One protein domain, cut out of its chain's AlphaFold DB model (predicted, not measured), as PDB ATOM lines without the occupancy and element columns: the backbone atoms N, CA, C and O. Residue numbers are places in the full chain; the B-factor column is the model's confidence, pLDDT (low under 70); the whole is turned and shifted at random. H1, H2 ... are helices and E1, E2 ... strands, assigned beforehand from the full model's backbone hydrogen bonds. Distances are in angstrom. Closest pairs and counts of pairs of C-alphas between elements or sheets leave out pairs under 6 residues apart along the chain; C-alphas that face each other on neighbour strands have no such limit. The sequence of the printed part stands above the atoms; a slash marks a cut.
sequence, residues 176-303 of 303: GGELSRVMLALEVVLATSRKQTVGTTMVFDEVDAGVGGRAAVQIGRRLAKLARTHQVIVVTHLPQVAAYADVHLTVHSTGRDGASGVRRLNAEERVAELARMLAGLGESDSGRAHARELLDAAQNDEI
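This is residues 176 to 303 of the 303 residues of the protein "DNA repair protein RecN" of Mycobacterium kansasii 824 (UniProt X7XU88). At one end of the model a small parallel pair of strands, E1 and E2, has helices H1 and H2 packed on it; short H3, near the middle, joins this part to a steeply set helix pair, H4 and H5. The hairpin of E3 and E4 reaches away from the helices, with residues 254 to 259 at its tip. The 128 printed residues run H1, E1, H2, E2, H3, E3, E4, H4, H5, a mixed class of helices and strands. The whole is compact, with a radius of gyration of the C-alphas of 15.4 A and spans of 46 by 38 by 27 A.

Find E1 at residues 201 to 204 and E2 at 231 to 234. H1, residues 176 to 191, runs 22.2 A from C-alpha 176 at (205.812, 225.909, 147.318); H2, 214 to 227, runs 20.0 A. H3 is 239 to 242, E3 249 to 253, E4 260 to 264 and H4 267 to 279, 18.6 A. H5, 285 to 299, runs 21.0 A to C-alpha 299 at (179.044, 219.024, 155.286).

Look for N 202 and O 231, 2.8 A apart, between parallel E1 and E2. E1, H2, E2 form a strand-helix-strand unit, two parallel neighbours with a helix between them in the chain, its crossover right-handed. H1, with residues 184 to 191 alone, touches H2 at a steep tilt of 47 degrees; C-alphas 188 and 226 are closest, 6.0 A. H2 touches H3 with residues 216 to 221 alone, C-alphas 220 and 241 closest at 4.1 A. H4, with residues 274 to 278 alone, touches H3, C-alphas 274 and 239 closest at 5.3 A. H4 and H5 touch at a steep tilt of 66 degrees, opposite ways, C-alphas 275 and 287 closest at 4.9 A. In the antiparallel hairpin E3 and E4, N 250 and O 263 are 2.9 A apart; E3 and H4 are near each other, with 5 pairs of C-alphas within 10 A. Every O i to N i+4 pair is within hydrogen-bond range in H1, H2, H4 and H5; H3 is too short for one.

The farthest C-alphas, of Arg 194 and Arg 256, are 48.3 A apart. The printed part has no cut and no long link. Look for pLDDT under 70 at residues 192 to 199 and 281 to 283.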
ATOM      1  N   GLY A 176     206.434 227.236 147.162       79.88
ATOM      2  CA  GLY A 176     205.812 225.909 147.318       79.88
ATOM      3  C   GLY A 176     204.285 225.973 147.432       79.88
ATOM      4  O   GLY A 176     203.575 225.394 146.610       79.88
ATOM      5  N   GLY A 177     203.774 226.784 148.362       83.62
ATOM      6  CA  GLY A 177     202.332 226.961 148.551       83.62
ATOM      7  C   GLY A 177     201.600 227.637 147.384       83.62
ATOM      8  O   GLY A 177     200.472 227.261 147.066       83.62
ATOM      9  N   GLU A 178     202.216 228.604 146.698       87.94
ATOM     10  CA  GLU A 178     201.612 229.219 145.502       87.94
ATOM     11  C   GLU A 178     201.515 228.222 144.352       87.94
ATOM     12  O   GLU A 178     200.479 228.148 143.691       87.94
ATOM     13  N   LEU A 179     202.558 227.416 144.149       88.12
ATOM     14  CA  LEU A 179     202.570 226.382 143.127       88.12
ATOM     15  C   LEU A 179     201.503 225.322 143.413       88.12
ATOM     16  O   LEU A 179     200.740 224.977 142.514       88.12
ATOM     17  N   SER A 180     201.383 224.868 144.664       90.19
ATOM     18  CA  SER A 180     200.335 223.931 145.081       90.19
ATOM     19  C   SER A 180     198.929 224.479 144.814       90.19
ATOM     20  O   SER A 180     198.057 223.739 144.352       90.19
ATOM     21  N   ARG A 181     198.698 225.783 145.025       91.31
ATOM     22  CA  ARG A 181     197.415 226.427 144.692       91.31
ATOM     23  C   ARG A 181     197.185 226.561 143.187       91.31
ATOM     24  O   ARG A 181     196.059 226.343 142.743       91.31
ATOM     25  N   VAL A 182     198.220 226.849 142.394       92.81
ATOM     26  CA  VAL A 182     198.130 226.840 140.920       92.81
ATOM     27  C   VAL A 182     197.783 225.446 140.404       92.81
ATOM     28  O   VAL A 182     196.893 225.316 139.564       92.81
ATOM     29  N   MET A 183     198.413 224.403 140.943       91.50
ATOM     30  CA  MET A 183     198.103 223.020 140.581       91.50
ATOM     31  C   MET A 183     196.680 222.635 140.983       91.50
ATOM     32  O   MET A 183     195.963 222.048 140.177       91.50
ATOM     33  N   LEU A 184     196.216 223.033 142.174       92.31
ATOM     34  CA  LEU A 184     194.825 222.818 142.580       92.31
ATOM     35  C   LEU A 184     193.841 223.512 141.625       92.31
ATOM     36  O   LEU A 184     192.855 222.900 141.220       92.31
ATOM     37  N   ALA A 185     194.097 224.768 141.248       92.50
ATOM     38  CA  ALA A 185     193.255 225.495 140.298       92.50
ATOM     39  C   ALA A 185     193.202 224.789 138.934       92.50
ATOM     40  O   ALA A 185     192.119 224.605 138.378       92.50
ATOM     41  N   LEU A 186     194.357 224.346 138.424       91.75
ATOM     42  CA  LEU A 186     194.452 223.576 137.185       91.75
ATOM     43  C   LEU A 186     193.643 222.281 137.260       91.75
ATOM     44  O   LEU A 186     192.810 222.044 136.387       91.75
ATOM     45  N   GLU A 187     193.828 221.480 138.308       89.94
ATOM     46  CA  GLU A 187     193.118 220.208 138.461       89.94
ATOM     47  C   GLU A 187     191.610 220.404 138.623       89.94
ATOM     48  O   GLU A 187     190.827 219.669 138.030       89.94
ATOM     49  N   VAL A 188     191.168 221.436 139.345       89.50
ATOM     50  CA  VAL A 188     189.738 221.759 139.454       89.50
ATOM     51  C   VAL A 188     189.144 222.107 138.090       89.50
ATOM     52  O   VAL A 188     188.056 221.629 137.763       89.50
ATOM     53  N   VAL A 189     189.832 222.923 137.284       90.06
ATOM     54  CA  VAL A 189     189.364 223.282 135.937       90.06
ATOM     55  C   VAL A 189     189.358 222.050 135.030       90.06
ATOM     56  O   VAL A 189     188.355 221.776 134.365       90.06
ATOM     57  N   LEU A 190     190.424 221.250 135.041       86.62
ATOM     58  CA  LEU A 190     190.554 220.059 134.201       86.62
ATOM     59  C   LEU A 190     189.587 218.939 134.599       86.62
ATOM     60  O   LEU A 190     189.030 218.301 133.703       86.62
ATOM     61  N   ALA A 191     189.286 218.761 135.884       79.62
ATOM     62  CA  ALA A 191     188.321 217.773 136.366       79.62
ATOM     63  C   ALA A 191     186.892 218.046 135.878       79.62
ATOM     64  O   ALA A 191     186.095 217.118 135.732       79.62
ATOM     65  N   THR A 192     186.552 219.303 135.564       68.81
ATOM     66  CA  THR A 192     185.261 219.625 134.926       68.81
ATOM     67  C   THR A 192     185.222 219.260 133.439       68.81
ATOM     68  O   THR A 192     184.144 219.138 132.845       68.81
ATOM     69  N   SER A 193     186.383 219.037 132.820       65.81
ATOM     70  CA  SER A 193     186.486 218.575 131.444       65.81
ATOM     71  C   SER A 193     186.350 217.044 131.403       65.81
ATOM     72  O   SER A 193     187.110 216.305 132.018       65.81
ATOM     73  N   ARG A 194     185.339 216.549 130.676       53.53
ATOM     74  CA  ARG A 194     184.841 215.150 130.641       53.53
ATOM     75  C   ARG A 194     185.852 214.038 130.262       53.53
ATOM     76  O   ARG A 194     185.426 212.919 129.995       53.53
ATOM     77  N   LYS A 195     187.154 214.320 130.167       56.62
ATOM     78  CA  LYS A 195     188.185 213.397 129.660       56.62
ATOM     79  C   LYS A 195     189.230 212.959 130.690       56.62
ATOM     80  O   LYS A 195     190.109 212.188 130.318       56.62
ATOM     81  N   GLN A 196     189.164 213.412 131.943       56.34
ATOM     82  CA  GLN A 196     190.106 212.939 132.960       56.34
ATOM     83  C   GLN A 196     189.772 211.515 133.422       56.34
ATOM     84  O   GLN A 196     188.614 211.162 133.658       56.34
ATOM     85  N   THR A 197     190.820 210.704 133.546       55.59
ATOM     86  CA  THR A 197     190.789 209.370 134.142       55.59
ATOM     87  C   THR A 197     190.396 209.493 135.611       55.59
ATOM     88  O   THR A 197     191.217 209.845 136.456       55.59
ATOM     89  N   VAL A 198     189.126 209.216 135.905       64.19
ATOM     90  CA  VAL A 198     188.610 209.076 137.274       64.19
ATOM     91  C   VAL A 198     189.500 208.092 138.040       64.19
ATOM     92  O   VAL A 198     189.814 207.020 137.522       64.19
ATOM     93  N   GLY A 199     189.885 208.443 139.270       66.50
ATOM     94  CA  GLY A 199     190.592 207.527 140.172       66.50
ATOM     95  C   GLY A 199     192.102 207.735 140.335       66.50
ATOM     96  O   GLY A 199     192.760 206.852 140.881       66.50
ATOM     97  N   THR A 200     192.668 208.870 139.916       83.56
ATOM     98  CA  THR A 200     194.058 209.221 140.282       83.56
ATOM     99  C   THR A 200     194.126 209.702 141.740       83.56
ATOM    100  O   THR A 200     193.235 210.419 142.201       83.56
ATOM    101  N   THR A 201     195.174 209.313 142.472       91.00
ATOM    102  CA  THR A 201     195.461 209.822 143.823       91.00
ATOM    103  C   THR A 201     196.388 211.031 143.730       91.00
ATOM    104  O   THR A 201     197.447 210.953 143.112       91.00
ATOM    105  N   MET A 202     195.997 212.137 144.355       91.12
ATOM    106  CA  MET A 202     196.720 213.407 144.363       91.12
ATOM    107  C   MET A 202     197.114 213.772 145.794       91.12
ATOM    108  O   MET A 202     196.310 213.636 146.717       91.12
ATOM    109  N   VAL A 203     198.346 214.249 145.969       93.88
ATOM    110  CA  VAL A 203     198.869 214.711 147.258       93.88
ATOM    111  C   VAL A 203     199.176 216.197 147.146       93.88
ATOM    112  O   VAL A 203     199.980 216.594 146.307       93.88
ATOM    113  N   PHE A 204     198.535 217.004 147.987       92.06
ATOM    114  CA  PHE A 204     198.799 218.433 148.094       92.06
ATOM    115  C   PHE A 204     199.502 218.713 149.417       92.06
ATOM    116  O   PHE A 204     198.952 218.450 150.490       92.06
ATOM    117  N   ASP A 205     200.704 219.266 149.320       88.31
ATOM    118  CA  ASP A 205     201.465 219.774 150.456       88.31
ATOM    119  C   ASP A 205     201.496 221.307 150.403       88.31
ATOM    120  O   ASP A 205     201.489 221.895 149.317       88.31
ATOM    121  N   GLU A 206     201.465 221.955 151.565       87.62
ATOM    122  CA  GLU A 206     201.499 223.420 151.723       87.62
ATOM    123  C   GLU A 206     200.432 224.222 150.946       87.62
ATOM    124  O   GLU A 206     200.556 225.436 150.769       87.62
ATOM    125  N   VAL A 207     199.344 223.596 150.486       88.00
ATOM    126  CA  VAL A 207     198.283 224.293 149.726       88.00
ATOM    127  C   VAL A 207     197.632 225.428 150.526       88.00
ATOM    128  O   VAL A 207     197.142 226.407 149.960       88.00
ATOM    129  N   ASP A 208     197.666 225.316 151.851       89.31
ATOM    130  CA  ASP A 208     197.147 226.273 152.820       89.31
ATOM    131  C   ASP A 208     198.216 227.230 153.388       89.31
ATOM    132  O   ASP A 208     197.904 228.073 154.232       89.31
ATOM    133  N   ALA A 209     199.464 227.162 152.909       85.94
ATOM    134  CA  ALA A 209     200.554 227.997 153.403       85.94
ATOM    135  C   ALA A 209     200.337 229.485 153.086       85.94
ATOM    136  O   ALA A 209     200.097 229.883 151.940       85.94
ATOM    137  N   GLY A 210     200.453 230.320 154.125       83.25
ATOM    138  CA  GLY A 210     200.277 231.772 154.030       83.25
ATOM    139  C   GLY A 210     198.826 232.220 153.828       83.25
ATOM    140  O   GLY A 210     198.592 233.383 153.502       83.25
ATOM    141  N   VAL A 211     197.851 231.323 154.011       85.06
ATOM    142  CA  VAL A 211     196.426 231.592 153.786       85.06
ATOM    143  C   VAL A 211     195.639 231.429 155.089       85.06
ATOM    144  O   VAL A 211     195.961 230.601 155.931       85.06
ATOM    145  N   GLY A 212     194.584 232.227 155.275       84.75
ATOM    146  CA  GLY A 212     193.717 232.144 156.450       84.75
ATOM    147  C   GLY A 212     192.284 232.596 156.182       84.75
ATOM    148  O   GLY A 212     191.952 233.134 155.122       84.75
ATOM    149  N   GLY A 213     191.405 232.365 157.159       86.19
ATOM    150  CA  GLY A 213     190.019 232.837 157.136       86.19
ATOM    151  C   GLY A 213     189.218 232.324 155.933       86.19
ATOM    152  O   GLY A 213     189.189 231.128 155.650       86.19
ATOM    153  N   ARG A 214     188.556 233.240 155.210       86.38
ATOM    154  CA  ARG A 214     187.677 232.905 154.069       86.38
ATOM    155  C   ARG A 214     188.393 232.152 152.950       86.38
ATOM    156  O   ARG A 214     187.770 231.337 152.280       86.38
ATOM    157  N   ALA A 215     189.675 232.425 152.740       88.06
ATOM    158  CA  ALA A 215     190.436 231.785 151.680       88.06
ATOM    159  C   ALA A 215     190.745 230.313 151.989       88.06
ATOM    160  O   ALA A 215     190.661 229.472 151.098       88.06
ATOM    161  N   ALA A 216     190.984 229.978 153.260       91.94
ATOM    162  CA  ALA A 216     191.149 228.593 153.700       91.94
ATOM    163  C   ALA A 216     189.869 227.765 153.476       91.94
ATOM    164  O   ALA A 216     189.937 226.621 153.034       91.94
ATOM    165  N   VAL A 217     188.695 228.373 153.687       92.44
ATOM    166  CA  VAL A 217     187.395 227.753 153.364       92.44
ATOM    167  C   VAL A 217     187.279 227.470 151.862       92.44
ATOM    168  O   VAL A 217     186.845 226.389 151.474       92.44
ATOM    169  N   GLN A 218     187.701 228.401 150.997       92.56
ATOM    170  CA  GLN A 218     187.677 228.173 149.545       92.56
ATOM    171  C   GLN A 218     188.622 227.047 149.117       92.56
ATOM    172  O   GLN A 218     188.231 226.222 148.291       92.56
ATOM    173  N   ILE A 219     189.819 226.964 149.707       93.94
ATOM    174  CA  ILE A 219     190.750 225.847 149.480       93.94
ATOM    175  C   ILE A 219     190.083 224.517 149.861       93.94
ATOM    176  O   ILE A 219     190.025 223.613 149.029       93.94
ATOM    177  N   GLY A 220     189.510 224.422 151.067       94.06
ATOM    178  CA  GLY A 220     188.784 223.230 151.526       94.06
ATOM    179  C   GLY A 220     187.664 222.820 150.567       94.06
ATOM    180  O   GLY A 220     187.604 221.670 150.131       94.06
ATOM    181  N   ARG A 221     186.847 223.786 150.130       93.75
ATOM    182  CA  ARG A 221     185.770 223.555 149.158       93.75
ATOM    183  C   ARG A 221     186.284 223.021 147.817       93.75
ATOM    184  O   ARG A 221     185.658 222.145 147.224       93.75
ATOM    185  N   ARG A 222     187.405 223.542 147.305       93.31
ATOM    186  CA  ARG A 222     187.998 223.092 146.032       93.31
ATOM    187  C   ARG A 222     188.615 221.704 146.127       93.31
ATOM    188  O   ARG A 222     188.412 220.903 145.218       93.31
ATOM    189  N   LEU A 223     189.277 221.397 147.239       94.38
ATOM    190  CA  LEU A 223     189.786 220.055 147.518       94.38
ATOM    191  C   LEU A 223     188.642 219.040 147.610       94.38
ATOM    192  O   LEU A 223     188.713 217.995 146.972       94.38
ATOM    193  N   ALA A 224     187.550 219.374 148.304       93.44
ATOM    194  CA  ALA A 224     186.369 218.513 148.373       93.44
ATOM    195  C   ALA A 224     185.670 218.353 147.012       93.44
ATOM    196  O   ALA A 224     185.226 217.260 146.663       93.44
ATOM    197  N   LYS A 225     185.623 219.413 146.192       91.06
ATOM    198  CA  LYS A 225     185.116 219.329 144.811       91.06
ATOM    199  C   LYS A 225     185.930 218.347 143.975       91.06
ATOM    200  O   LYS A 225     185.351 217.533 143.262       91.06
ATOM    201  N   LEU A 226     187.256 218.416 144.077       90.50
ATOM    202  CA  LEU A 226     188.174 217.519 143.379       90.50
ATOM    203  C   LEU A 226     188.079 216.076 143.907       90.50
ATOM    204  O   LEU A 226     188.118 215.129 143.122       90.50
ATOM    205  N   ALA A 227     187.857 215.907 145.214       91.44
ATOM    206  CA  ALA A 227     187.710 214.609 145.873       91.44
ATOM    207  C   ALA A 227     186.500 213.785 145.382       91.44
ATOM    208  O   ALA A 227     186.440 212.574 145.579       91.44
ATOM    209  N   ARG A 228     185.546 214.409 144.678       88.56
ATOM    210  CA  ARG A 228     184.417 213.699 144.049       88.56
ATOM    211  C   ARG A 228     184.833 212.768 142.916       88.56
ATOM    212  O   ARG A 228     184.099 211.836 142.598       88.56
ATOM    213  N   THR A 229     185.963 213.043 142.272       86.19
ATOM    214  CA  THR A 229     186.461 212.270 141.123       86.19
ATOM    215  C   THR A 229     187.845 211.663 141.361       86.19
ATOM    216  O   THR A 229     188.249 210.758 140.626       86.19
ATOM    217  N   HIS A 230     188.552 212.117 142.395       88.75
ATOM    218  CA  HIS A 230     189.926 211.734 142.711       88.75
ATOM    219  C   HIS A 230     190.089 211.444 144.199       88.75
ATOM    220  O   HIS A 230     189.335 211.944 145.027       88.75
ATOM    221  N   GLN A 231     191.116 210.679 144.566       92.88
ATOM    222  CA  GLN A 231     191.517 210.610 145.967       92.88
ATOM    223  C   GLN A 231     192.469 211.767 146.259       92.88
ATOM    224  O   GLN A 231     193.546 211.838 145.675       92.88
ATOM    225  N   VAL A 232     192.095 212.647 147.182       94.50
ATOM    226  CA  VAL A 232     192.888 213.827 147.537       94.50
ATOM    227  C   VAL A 232     193.434 213.664 148.955       94.50
ATOM    228  O   VAL A 232     192.671 213.488 149.903       94.50
ATOM    229  N   ILE A 233     194.759 213.706 149.101       95.69
ATOM    230  CA  ILE A 233     195.464 213.665 150.386       95.69
ATOM    231  C   ILE A 233     196.086 215.036 150.617       95.69
ATOM    232  O   ILE A 233     196.847 215.521 149.784       95.69
ATOM    233  N   VAL A 234     195.756 215.663 151.743       95.12
ATOM    234  CA  VAL A 234     196.236 217.004 152.091       95.12
ATOM    235  C   VAL A 234     196.816 216.959 153.492       95.12
ATOM    236  O   VAL A 234     196.182 216.437 154.412       95.12
ATOM    237  N   VAL A 235     198.004 217.533 153.656       92.88
ATOM    238  CA  VAL A 235     198.554 217.856 154.973       92.88
ATOM    239  C   VAL A 235     198.189 219.308 155.257       92.88
ATOM    240  O   VAL A 235     198.532 220.196 154.485       92.88
ATOM    241  N   THR A 236     197.432 219.548 156.326       92.88
ATOM    242  CA  THR A 236     196.934 220.886 156.670       92.88
ATOM    243  C   THR A 236     197.009 221.122 158.169       92.88
ATOM    244  O   THR A 236     196.844 220.205 158.974       92.88
ATOM    245  N   HIS A 237     197.228 222.380 158.535       92.25
ATOM    246  CA  HIS A 237     197.117 222.859 159.911       92.25
ATOM    247  C   HIS A 237     195.888 223.760 160.106       92.25
ATOM    248  O   HIS A 237     195.625 224.208 161.222       92.25
ATOM    249  N   LEU A 238     195.117 224.013 159.043       93.56
ATOM    250  CA  LEU A 238     193.955 224.888 159.072       93.56
ATOM    251  C   LEU A 238     192.662 224.094 159.316       93.56
ATOM    252  O   LEU A 238     192.289 223.246 158.496       93.56
ATOM    253  N   PRO A 239     191.910 224.394 160.392       93.94
ATOM    254  CA  PRO A 239     190.654 223.702 160.679       93.94
ATOM    255  C   PRO A 239     189.625 223.902 159.562       93.94
ATOM    256  O   PRO A 239     188.829 223.008 159.291       93.94
ATOM    257  N   GLN A 240     189.670 225.047 158.870       94.44
ATOM    258  CA  GLN A 240     188.782 225.360 157.749       94.44
ATOM    259  C   GLN A 240     188.978 224.417 156.564       94.44
ATOM    260  O   GLN A 240     188.014 224.144 155.863       94.44
ATOM    261  N   VAL A 241     190.194 223.913 156.340       95.19
ATOM    262  CA  VAL A 241     190.474 222.935 155.281       95.19
ATOM    263  C   VAL A 241     190.110 221.533 155.769       95.19
ATOM    264  O   VAL A 241     189.390 220.809 155.084       95.19
ATOM    265  N   ALA A 242     190.533 221.172 156.986       95.12
ATOM    266  CA  ALA A 242     190.278 219.855 157.573       95.12
ATOM    267  C   ALA A 242     188.778 219.534 157.751       95.12
ATOM    268  O   ALA A 242     188.375 218.371 157.680       95.12
ATOM    269  N   ALA A 243     187.933 220.550 157.957       95.56
ATOM    270  CA  ALA A 243     186.484 220.384 158.075       95.56
ATOM    271  C   ALA A 243     185.841 219.768 156.817       95.56
ATOM    272  O   ALA A 243     184.912 218.973 156.949       95.56
ATOM    273  N   TYR A 244     186.378 220.056 155.627       96.00
ATOM    274  CA  TYR A 244     185.877 219.546 154.343       96.00
ATOM    275  C   TYR A 244     186.305 218.104 154.023       96.00
ATOM    276  O   TYR A 244     185.856 217.545 153.026       96.00
ATOM    277  N   ALA A 245     187.170 217.484 154.831       95.81
ATOM    278  CA  ALA A 245     187.653 216.133 154.558       95.81
ATOM    279  C   ALA A 245     186.588 215.057 154.853       95.81
ATOM    280  O   ALA A 245     185.962 215.056 155.919       95.81
ATOM    281  N   ASP A 246     186.462 214.059 153.973       95.06
ATOM    282  CA  ASP A 246     185.657 212.855 154.241       95.06
ATOM    283  C   ASP A 246     186.255 212.034 155.394       95.06
ATOM    284  O   ASP A 246     185.558 211.528 156.281       95.06
ATOM    285  N   VAL A 247     187.588 211.930 155.402       95.88
ATOM    286  CA  VAL A 247     188.376 211.208 156.400       95.88
ATOM    287  C   VAL A 247     189.398 212.157 157.010       95.88
ATOM    288  O   VAL A 247     190.285 212.648 156.323       95.88
ATOM    289  N   HIS A 248     189.302 212.369 158.323       96.69
ATOM    290  CA  HIS A 248     190.268 213.160 159.079       96.69
ATOM    291  C   HIS A 248     191.218 212.220 159.833       96.69
ATOM    292  O   HIS A 248     190.786 211.406 160.660       96.69
ATOM    293  N   LEU A 249     192.508 212.315 159.513       96.62
ATOM    294  CA  LEU A 249     193.591 211.614 160.197       96.62
ATOM    295  C   LEU A 249     194.377 212.607 161.055       96.62
ATOM    296  O   LEU A 249     194.672 213.705 160.597       96.62
ATOM    297  N   THR A 250     194.745 212.208 162.271       94.25
ATOM    298  CA  THR A 250     195.661 212.983 163.120       94.25
ATOM    299  C   THR A 250     197.013 212.284 163.206       94.25
ATOM    300  O   THR A 250     197.082 211.051 163.305       94.25
ATOM    301  N   VAL A 251     198.081 213.079 163.179       92.88
ATOM    302  CA  VAL A 251     199.456 212.629 163.399       92.88
ATOM    303  C   VAL A 251     199.855 213.012 164.820       92.88
ATOM    304  O   VAL A 251     199.739 214.171 165.208       92.88
ATOM    305  N   HIS A 252     200.317 212.046 165.608       88.38
ATOM    306  CA  HIS A 252     200.724 212.258 166.998       88.38
ATOM    307  C   HIS A 252     202.054 211.564 167.289       88.38
ATOM    308  O   HIS A 252     202.359 210.518 166.721       88.38
ATOM    309  N   SER A 253     202.854 212.121 168.199       85.75
ATOM    310  CA  SER A 253     204.070 211.448 168.663       85.75
ATOM    311  C   SER A 253     203.705 210.210 169.482       85.75
ATOM    312  O   SER A 253     202.849 210.273 170.364       85.75
ATOM    313  N   THR A 254     204.372 209.087 169.217       84.50
ATOM    314  CA  THR A 254     204.205 207.852 170.005       84.50
ATOM    315  C   THR A 254     205.128 207.797 171.227       84.50
ATOM    316  O   THR A 254     205.056 206.854 172.014       84.50
ATOM    317  N   GLY A 255     206.016 208.787 171.389       74.38
ATOM    318  CA  GLY A 255     206.971 208.873 172.500       74.38
ATOM    319  C   GLY A 255     208.124 207.859 172.461       74.38
ATOM    320  O   GLY A 255     209.002 207.925 173.316       74.38
ATOM    321  N   ARG A 256     208.156 206.943 171.482       71.44
ATOM    322  CA  ARG A 256     209.249 205.980 171.262       71.44
ATOM    323  C   ARG A 256     210.128 206.460 170.107       71.44
ATOM    324  O   ARG A 256     209.625 206.591 168.996       71.44
ATOM    325  N   ASP A 257     211.400 206.752 170.373       76.75
ATOM    326  CA  ASP A 257     212.456 207.034 169.380       76.75
ATOM    327  C   ASP A 257     212.071 207.992 168.231       76.75
ATOM    328  O   ASP A 257     212.458 207.801 167.081       76.75
ATOM    329  N   GLY A 258     211.275 209.029 168.518       79.50
ATOM    330  CA  GLY A 258     210.845 210.010 167.510       79.50
ATOM    331  C   GLY A 258     209.805 209.500 166.499       79.50
ATOM    332  O   GLY A 258     209.492 210.209 165.543       79.50
ATOM    333  N   ALA A 259     209.232 208.309 166.695       86.94
ATOM    334  CA  ALA A 259     208.213 207.759 165.809       86.94
ATOM    335  C   ALA A 259     206.865 208.486 165.952       86.94
ATOM    336  O   ALA A 259     206.355 208.701 167.060       86.94
ATOM    337  N   SER A 260     206.252 208.802 164.810       90.94
ATOM    338  CA  SER A 260     204.910 209.385 164.725       90.94
ATOM    339  C   SER A 260     203.877 208.320 164.361       90.94
ATOM    340  O   SER A 260     204.111 207.481 163.496       90.94
ATOM    341  N   GLY A 261     202.733 208.349 165.037       91.19
ATOM    342  CA  GLY A 261     201.576 207.504 164.781       91.19
ATOM    343  C   GLY A 261     200.506 208.274 164.019       91.19
ATOM    344  O   GLY A 261     200.337 209.478 164.210       91.19
ATOM    345  N   VAL A 262     199.754 207.568 163.177       94.38
ATOM    346  CA  VAL A 262     198.611 208.121 162.442       94.38
ATOM    347  C   VAL A 262     197.369 207.345 162.840       94.38
ATOM    348  O   VAL A 262     197.378 206.113 162.828       94.38
ATOM    349  N   ARG A 263     196.285 208.044 163.184       94.94
ATOM    350  CA  ARG A 263     194.983 207.395 163.387       94.94
ATOM    351  C   ARG A 263     193.849 208.194 162.774       94.94
ATOM    352  O   ARG A 263     193.906 209.419 162.702       94.94
ATOM    353  N   ARG A 264     192.782 207.485 162.414       96.88
ATOM    354  CA  ARG A 264     191.512 208.080 161.997       96.88
ATOM    355  C   ARG A 264     190.724 208.585 163.202       96.88
ATOM    356  O   ARG A 264     190.696 207.923 164.241       96.88
ATOM    357  N   LEU A 265     190.081 209.737 163.030       96.31
ATOM    358  CA  LEU A 265     189.181 210.338 164.009       96.31
ATOM    359  C   LEU A 265     187.724 209.928 163.747       96.31
ATOM    360  O   LEU A 265     187.279 209.895 162.595       96.31
ATOM    361  N   ASN A 266     186.979 209.635 164.812       95.31
ATOM    362  CA  ASN A 266     185.519 209.516 164.773       95.31
ATOM    363  C   ASN A 266     184.840 210.905 164.803       95.31
ATOM    364  O   ASN A 266     185.517 211.927 164.859       95.31
ATOM    365  N   ALA A 267     183.505 210.966 164.750       92.00
ATOM    366  CA  ALA A 267     182.771 212.234 164.668       92.00
ATOM    367  C   ALA A 267     183.038 213.197 165.847       92.00
ATOM    368  O   ALA A 267     183.338 214.367 165.620       92.00
ATOM    369  N   GLU A 268     182.997 212.715 167.092       91.69
ATOM    370  CA  GLU A 268     183.264 213.555 168.272       91.69
ATOM    371  C   GLU A 268     184.735 213.971 168.355       91.69
ATOM    372  O   GLU A 268     185.056 215.114 168.680       91.69
ATOM    373  N   GLU A 269     185.643 213.060 168.002       93.81
ATOM    374  CA  GLU A 269     187.078 213.342 167.969       93.81
ATOM    375  C   GLU A 269     187.440 214.360 166.886       93.81
ATOM    376  O   GLU A 269     188.328 215.180 167.098       93.81
ATOM    377  N   ARG A 270     186.734 214.354 165.747       94.75
ATOM    378  CA  ARG A 270     186.876 215.387 164.712       94.75
ATOM    379  C   ARG A 270     186.515 216.763 165.258       94.75
ATOM    380  O   ARG A 270     187.264 217.702 165.019       94.75
ATOM    381  N   VAL A 271     185.407 216.889 165.991       93.88
ATOM    382  CA  VAL A 271     184.999 218.165 166.608       93.88
ATOM    383  C   VAL A 271     186.041 218.631 167.626       93.88
ATOM    384  O   VAL A 271     186.421 219.800 167.614       93.88
ATOM    385  N   ALA A 272     186.533 217.726 168.477       92.19
ATOM    386  CA  ALA A 272     187.568 218.045 169.457       92.19
ATOM    387  C   ALA A 272     188.883 218.490 168.792       92.19
ATOM    388  O   ALA A 272     189.496 219.465 169.227       92.19
ATOM    389  N   GLU A 273     189.295 217.824 167.709       94.12
ATOM    390  CA  GLU A 273     190.506 218.185 166.971       94.12
ATOM    391  C   GLU A 273     190.361 219.529 166.253       94.12
ATOM    392  O   GLU A 273     191.241 220.377 166.358       94.12
ATOM    393  N   LEU A 274     189.226 219.779 165.594       94.06
ATOM    394  CA  LEU A 274     188.948 221.078 164.982       94.06
ATOM    395  C   LEU A 274     188.923 222.199 166.035       94.06
ATOM    396  O   LEU A 274     189.492 223.263 165.802       94.06
ATOM    397  N   ALA A 275     188.346 221.956 167.218       92.81
ATOM    398  CA  ALA A 275     188.372 222.907 168.333       92.81
ATOM    399  C   ALA A 275     189.806 223.171 168.829       92.81
ATOM    400  O   ALA A 275     190.177 224.320 169.082       92.81
ATOM    401  N   ARG A 276     190.640 222.123 168.908       92.12
ATOM    402  CA  ARG A 276     192.067 222.235 169.244       92.12
ATOM    403  C   ARG A 276     192.825 223.057 168.201       92.12
ATOM    404  O   ARG A 276     193.618 223.913 168.584       92.12
ATOM    405  N   MET A 277     192.574 222.831 166.912       91.94
ATOM    406  CA  MET A 277     193.182 223.586 165.809       91.94
ATOM    407  C   MET A 277     192.746 225.062 165.799       91.94
ATOM    408  O   MET A 277     193.549 225.927 165.472       91.94
ATOM    409  N   LEU A 278     191.495 225.360 166.176       88.00
ATOM    410  CA  LEU A 278     190.945 226.722 166.218       88.00
ATOM    411  C   LEU A 278     191.457 227.551 167.405       88.00
ATOM    412  O   LEU A 278     191.823 228.710 167.229       88.00
ATOM    413  N   ALA A 279     191.430 226.987 168.615       79.19
ATOM    414  CA  ALA A 279     191.598 227.748 169.857       79.19
ATOM    415  C   ALA A 279     192.797 227.299 170.710       79.19
ATOM    416  O   ALA A 279     193.016 227.841 171.791       79.19
ATOM    417  N   GLY A 280     193.533 226.262 170.294       74.12
ATOM    418  CA  GLY A 280     194.593 225.636 171.096       74.12
ATOM    419  C   GLY A 280     194.089 224.859 172.322       74.12
ATOM    420  O   GLY A 280     194.865 224.153 172.961       74.12
ATOM    421  N   LEU A 281     192.792 224.950 172.637       65.44
ATOM    422  CA  LEU A 281     192.134 224.353 173.798       65.44
ATOM    423  C   LEU A 281     190.971 223.467 173.322       65.44
ATOM    424  O   LEU A 281     189.843 223.937 173.159       65.44
ATOM    425  N   GLY A 282     191.252 222.179 173.099       61.25
ATOM    426  CA  GLY A 282     190.283 221.207 172.563       61.25
ATOM    427  C   GLY A 282     189.071 220.923 173.465       61.25
ATOM    428  O   GLY A 282     188.080 220.369 172.995       61.25
ATOM    429  N   GLU A 283     189.121 221.331 174.737       67.94
ATOM    430  CA  GLU A 283     188.057 221.076 175.721       67.94
ATOM    431  C   GLU A 283     187.156 222.282 176.011       67.94
ATOM    432  O   GLU A 283     186.210 222.161 176.781       67.94
ATOM    433  N   SER A 284     187.405 223.449 175.406       80.50
ATOM    434  CA  SER A 284     186.538 224.610 175.642       80.50
ATOM    435  C   SER A 284     185.172 224.437 174.965       80.50
ATOM    436  O   SER A 284     185.095 224.165 173.764       80.50
ATOM    437  N   ASP A 285     184.082 224.651 175.708       82.88
ATOM    438  CA  ASP A 285     182.714 224.530 175.172       82.88
ATOM    439  C   ASP A 285     182.471 225.475 173.986       82.88
ATOM    440  O   ASP A 285     181.889 225.081 172.976       82.88
ATOM    441  N   SER A 286     182.994 226.703 174.073       85.06
ATOM    442  CA  SER A 286     182.929 227.697 172.994       85.06
ATOM    443  C   SER A 286     183.705 227.253 171.746       85.06
ATOM    444  O   SER A 286     183.192 227.329 170.630       85.06
ATOM    445  N   GLY A 287     184.912 226.697 171.919       85.62
ATOM    446  CA  GLY A 287     185.707 226.172 170.806       85.62
ATOM    447  C   GLY A 287     185.036 224.983 170.118       85.62
ATOM    448  O   GLY A 287     185.037 224.896 168.891       85.62
ATOM    449  N   ARG A 288     184.397 224.096 170.890       89.38
ATOM    450  CA  ARG A 288     183.625 222.967 170.345       89.38
ATOM    451  C   ARG A 288     182.366 223.420 169.616       89.38
ATOM    452  O   ARG A 288     182.023 222.812 168.606       89.38
ATOM    453  N   ALA A 289     181.683 224.457 170.100       89.75
ATOM    454  CA  ALA A 289     180.538 225.035 169.399       89.75
ATOM    455  C   ALA A 289     180.956 225.562 168.017       89.75
ATOM    456  O   ALA A 289     180.386 225.145 167.012       89.75
ATOM    457  N   HIS A 290     182.028 226.357 167.952       89.88
ATOM    458  CA  HIS A 290     182.526 226.889 166.682       89.88
ATOM    459  C   HIS A 290     183.036 225.791 165.729       89.88
ATOM    460  O   HIS A 290     182.814 225.845 164.521       89.88
ATOM    461  N   ALA A 291     183.677 224.749 166.267       92.50
ATOM    462  CA  ALA A 291     184.107 223.595 165.481       92.50
ATOM    463  C   ALA A 291     182.932 222.814 164.868       92.50
ATOM    464  O   ALA A 291     183.045 222.354 163.730       92.50
ATOM    465  N   ARG A 292     181.811 222.673 165.593       93.69
ATOM    466  CA  ARG A 292     180.587 222.054 165.054       93.69
ATOM    467  C   ARG A 292     179.987 222.897 163.942       93.69
ATOM    468  O   ARG A 292     179.744 222.359 162.876       93.69
ATOM    469  N   GLU A 293     179.855 224.207 164.145       92.56
ATOM    470  CA  GLU A 293     179.360 225.117 163.102       92.56
ATOM    471  C   GLU A 293     180.191 225.021 161.817       92.56
ATOM    472  O   GLU A 293     179.637 224.952 160.723       92.56
ATOM    473  N   LEU A 294     181.522 224.976 161.943       92.56
ATOM    474  CA  LEU A 294     182.424 224.839 160.803       92.56
ATOM    475  C   LEU A 294     182.261 223.488 160.090       92.56
ATOM    476  O   LEU A 294     182.234 223.444 158.860       92.56
ATOM    477  N   LEU A 295     182.164 222.393 160.849       93.38
ATOM    478  CA  LEU A 295     181.977 221.052 160.297       93.38
ATOM    479  C   LEU A 295     180.610 220.915 159.613       93.38
ATOM    480  O   LEU A 295     180.541 220.404 158.499       93.38
ATOM    481  N   ASP A 296     179.552 221.422 160.243       93.12
ATOM    482  CA  ASP A 296     178.193 221.411 159.708       93.12
ATOM    483  C   ASP A 296     178.100 222.274 158.445       93.12
ATOM    484  O   ASP A 296     177.490 221.865 157.457       93.12
ATOM    485  N   ALA A 297     178.740 223.447 158.431       91.56
ATOM    486  CA  ALA A 297     178.810 224.290 157.242       91.56
ATOM    487  C   ALA A 297     179.529 223.584 156.084       91.56
ATOM    488  O   ALA A 297     179.064 223.665 154.953       91.56
ATOM    489  N   ALA A 298     180.626 222.869 156.357       91.81
ATOM    490  CA  ALA A 298     181.362 222.121 155.339       91.81
ATOM    491  C   ALA A 298     180.573 220.911 154.805       91.81
ATOM    492  O   ALA A 298     180.593 220.652 153.604       91.81
ATOM    493  N   GLN A 299     179.855 220.188 155.672       88.94
ATOM    494  CA  GLN A 299     179.044 219.024 155.286       88.94
ATOM    495  C   GLN A 299     177.787 219.401 154.498       88.94
ATOM    496  O   GLN A 299     177.349 218.632 153.644       88.94
ATOM    497  N   ASN A 300     177.217 220.573 154.783       89.06
ATOM    498  CA  ASN A 300     176.029 221.085 154.103       89.06
ATOM    499  C   ASN A 300     176.359 222.002 152.911       89.06
ATOM    500  O   ASN A 300     175.439 222.534 152.289       89.06
ATOM    501  N   ASP A 301     177.639 222.223 152.591       86.94
ATOM    502  CA  ASP A 301     178.033 223.032 151.434       86.94
ATOM    503  C   ASP A 301     177.695 222.279 150.136       86.94
ATOM    504  O   ASP A 301     178.171 221.167 149.888       86.94
ATOM    505  N   GLU A 302     176.881 222.895 149.277       75.88
ATOM    506  CA  GLU A 302     176.601 222.379 147.937       75.88
ATOM    507  C   GLU A 302     177.841 222.576 147.048       75.88
ATOM    508  O   GLU A 302     178.058 223.616 146.411       75.88
ATOM    509  N   ILE A 303     178.716 221.571 147.075       73.44
ATOM    510  CA  ILE A 303     179.949 221.499 146.277       73.44
ATOM    511  C   ILE A 303     179.650 221.112 144.825       73.44
ATOM    512  O   ILE A 303     178.623 220.432 144.588       73.44
TER     513      ILE A 303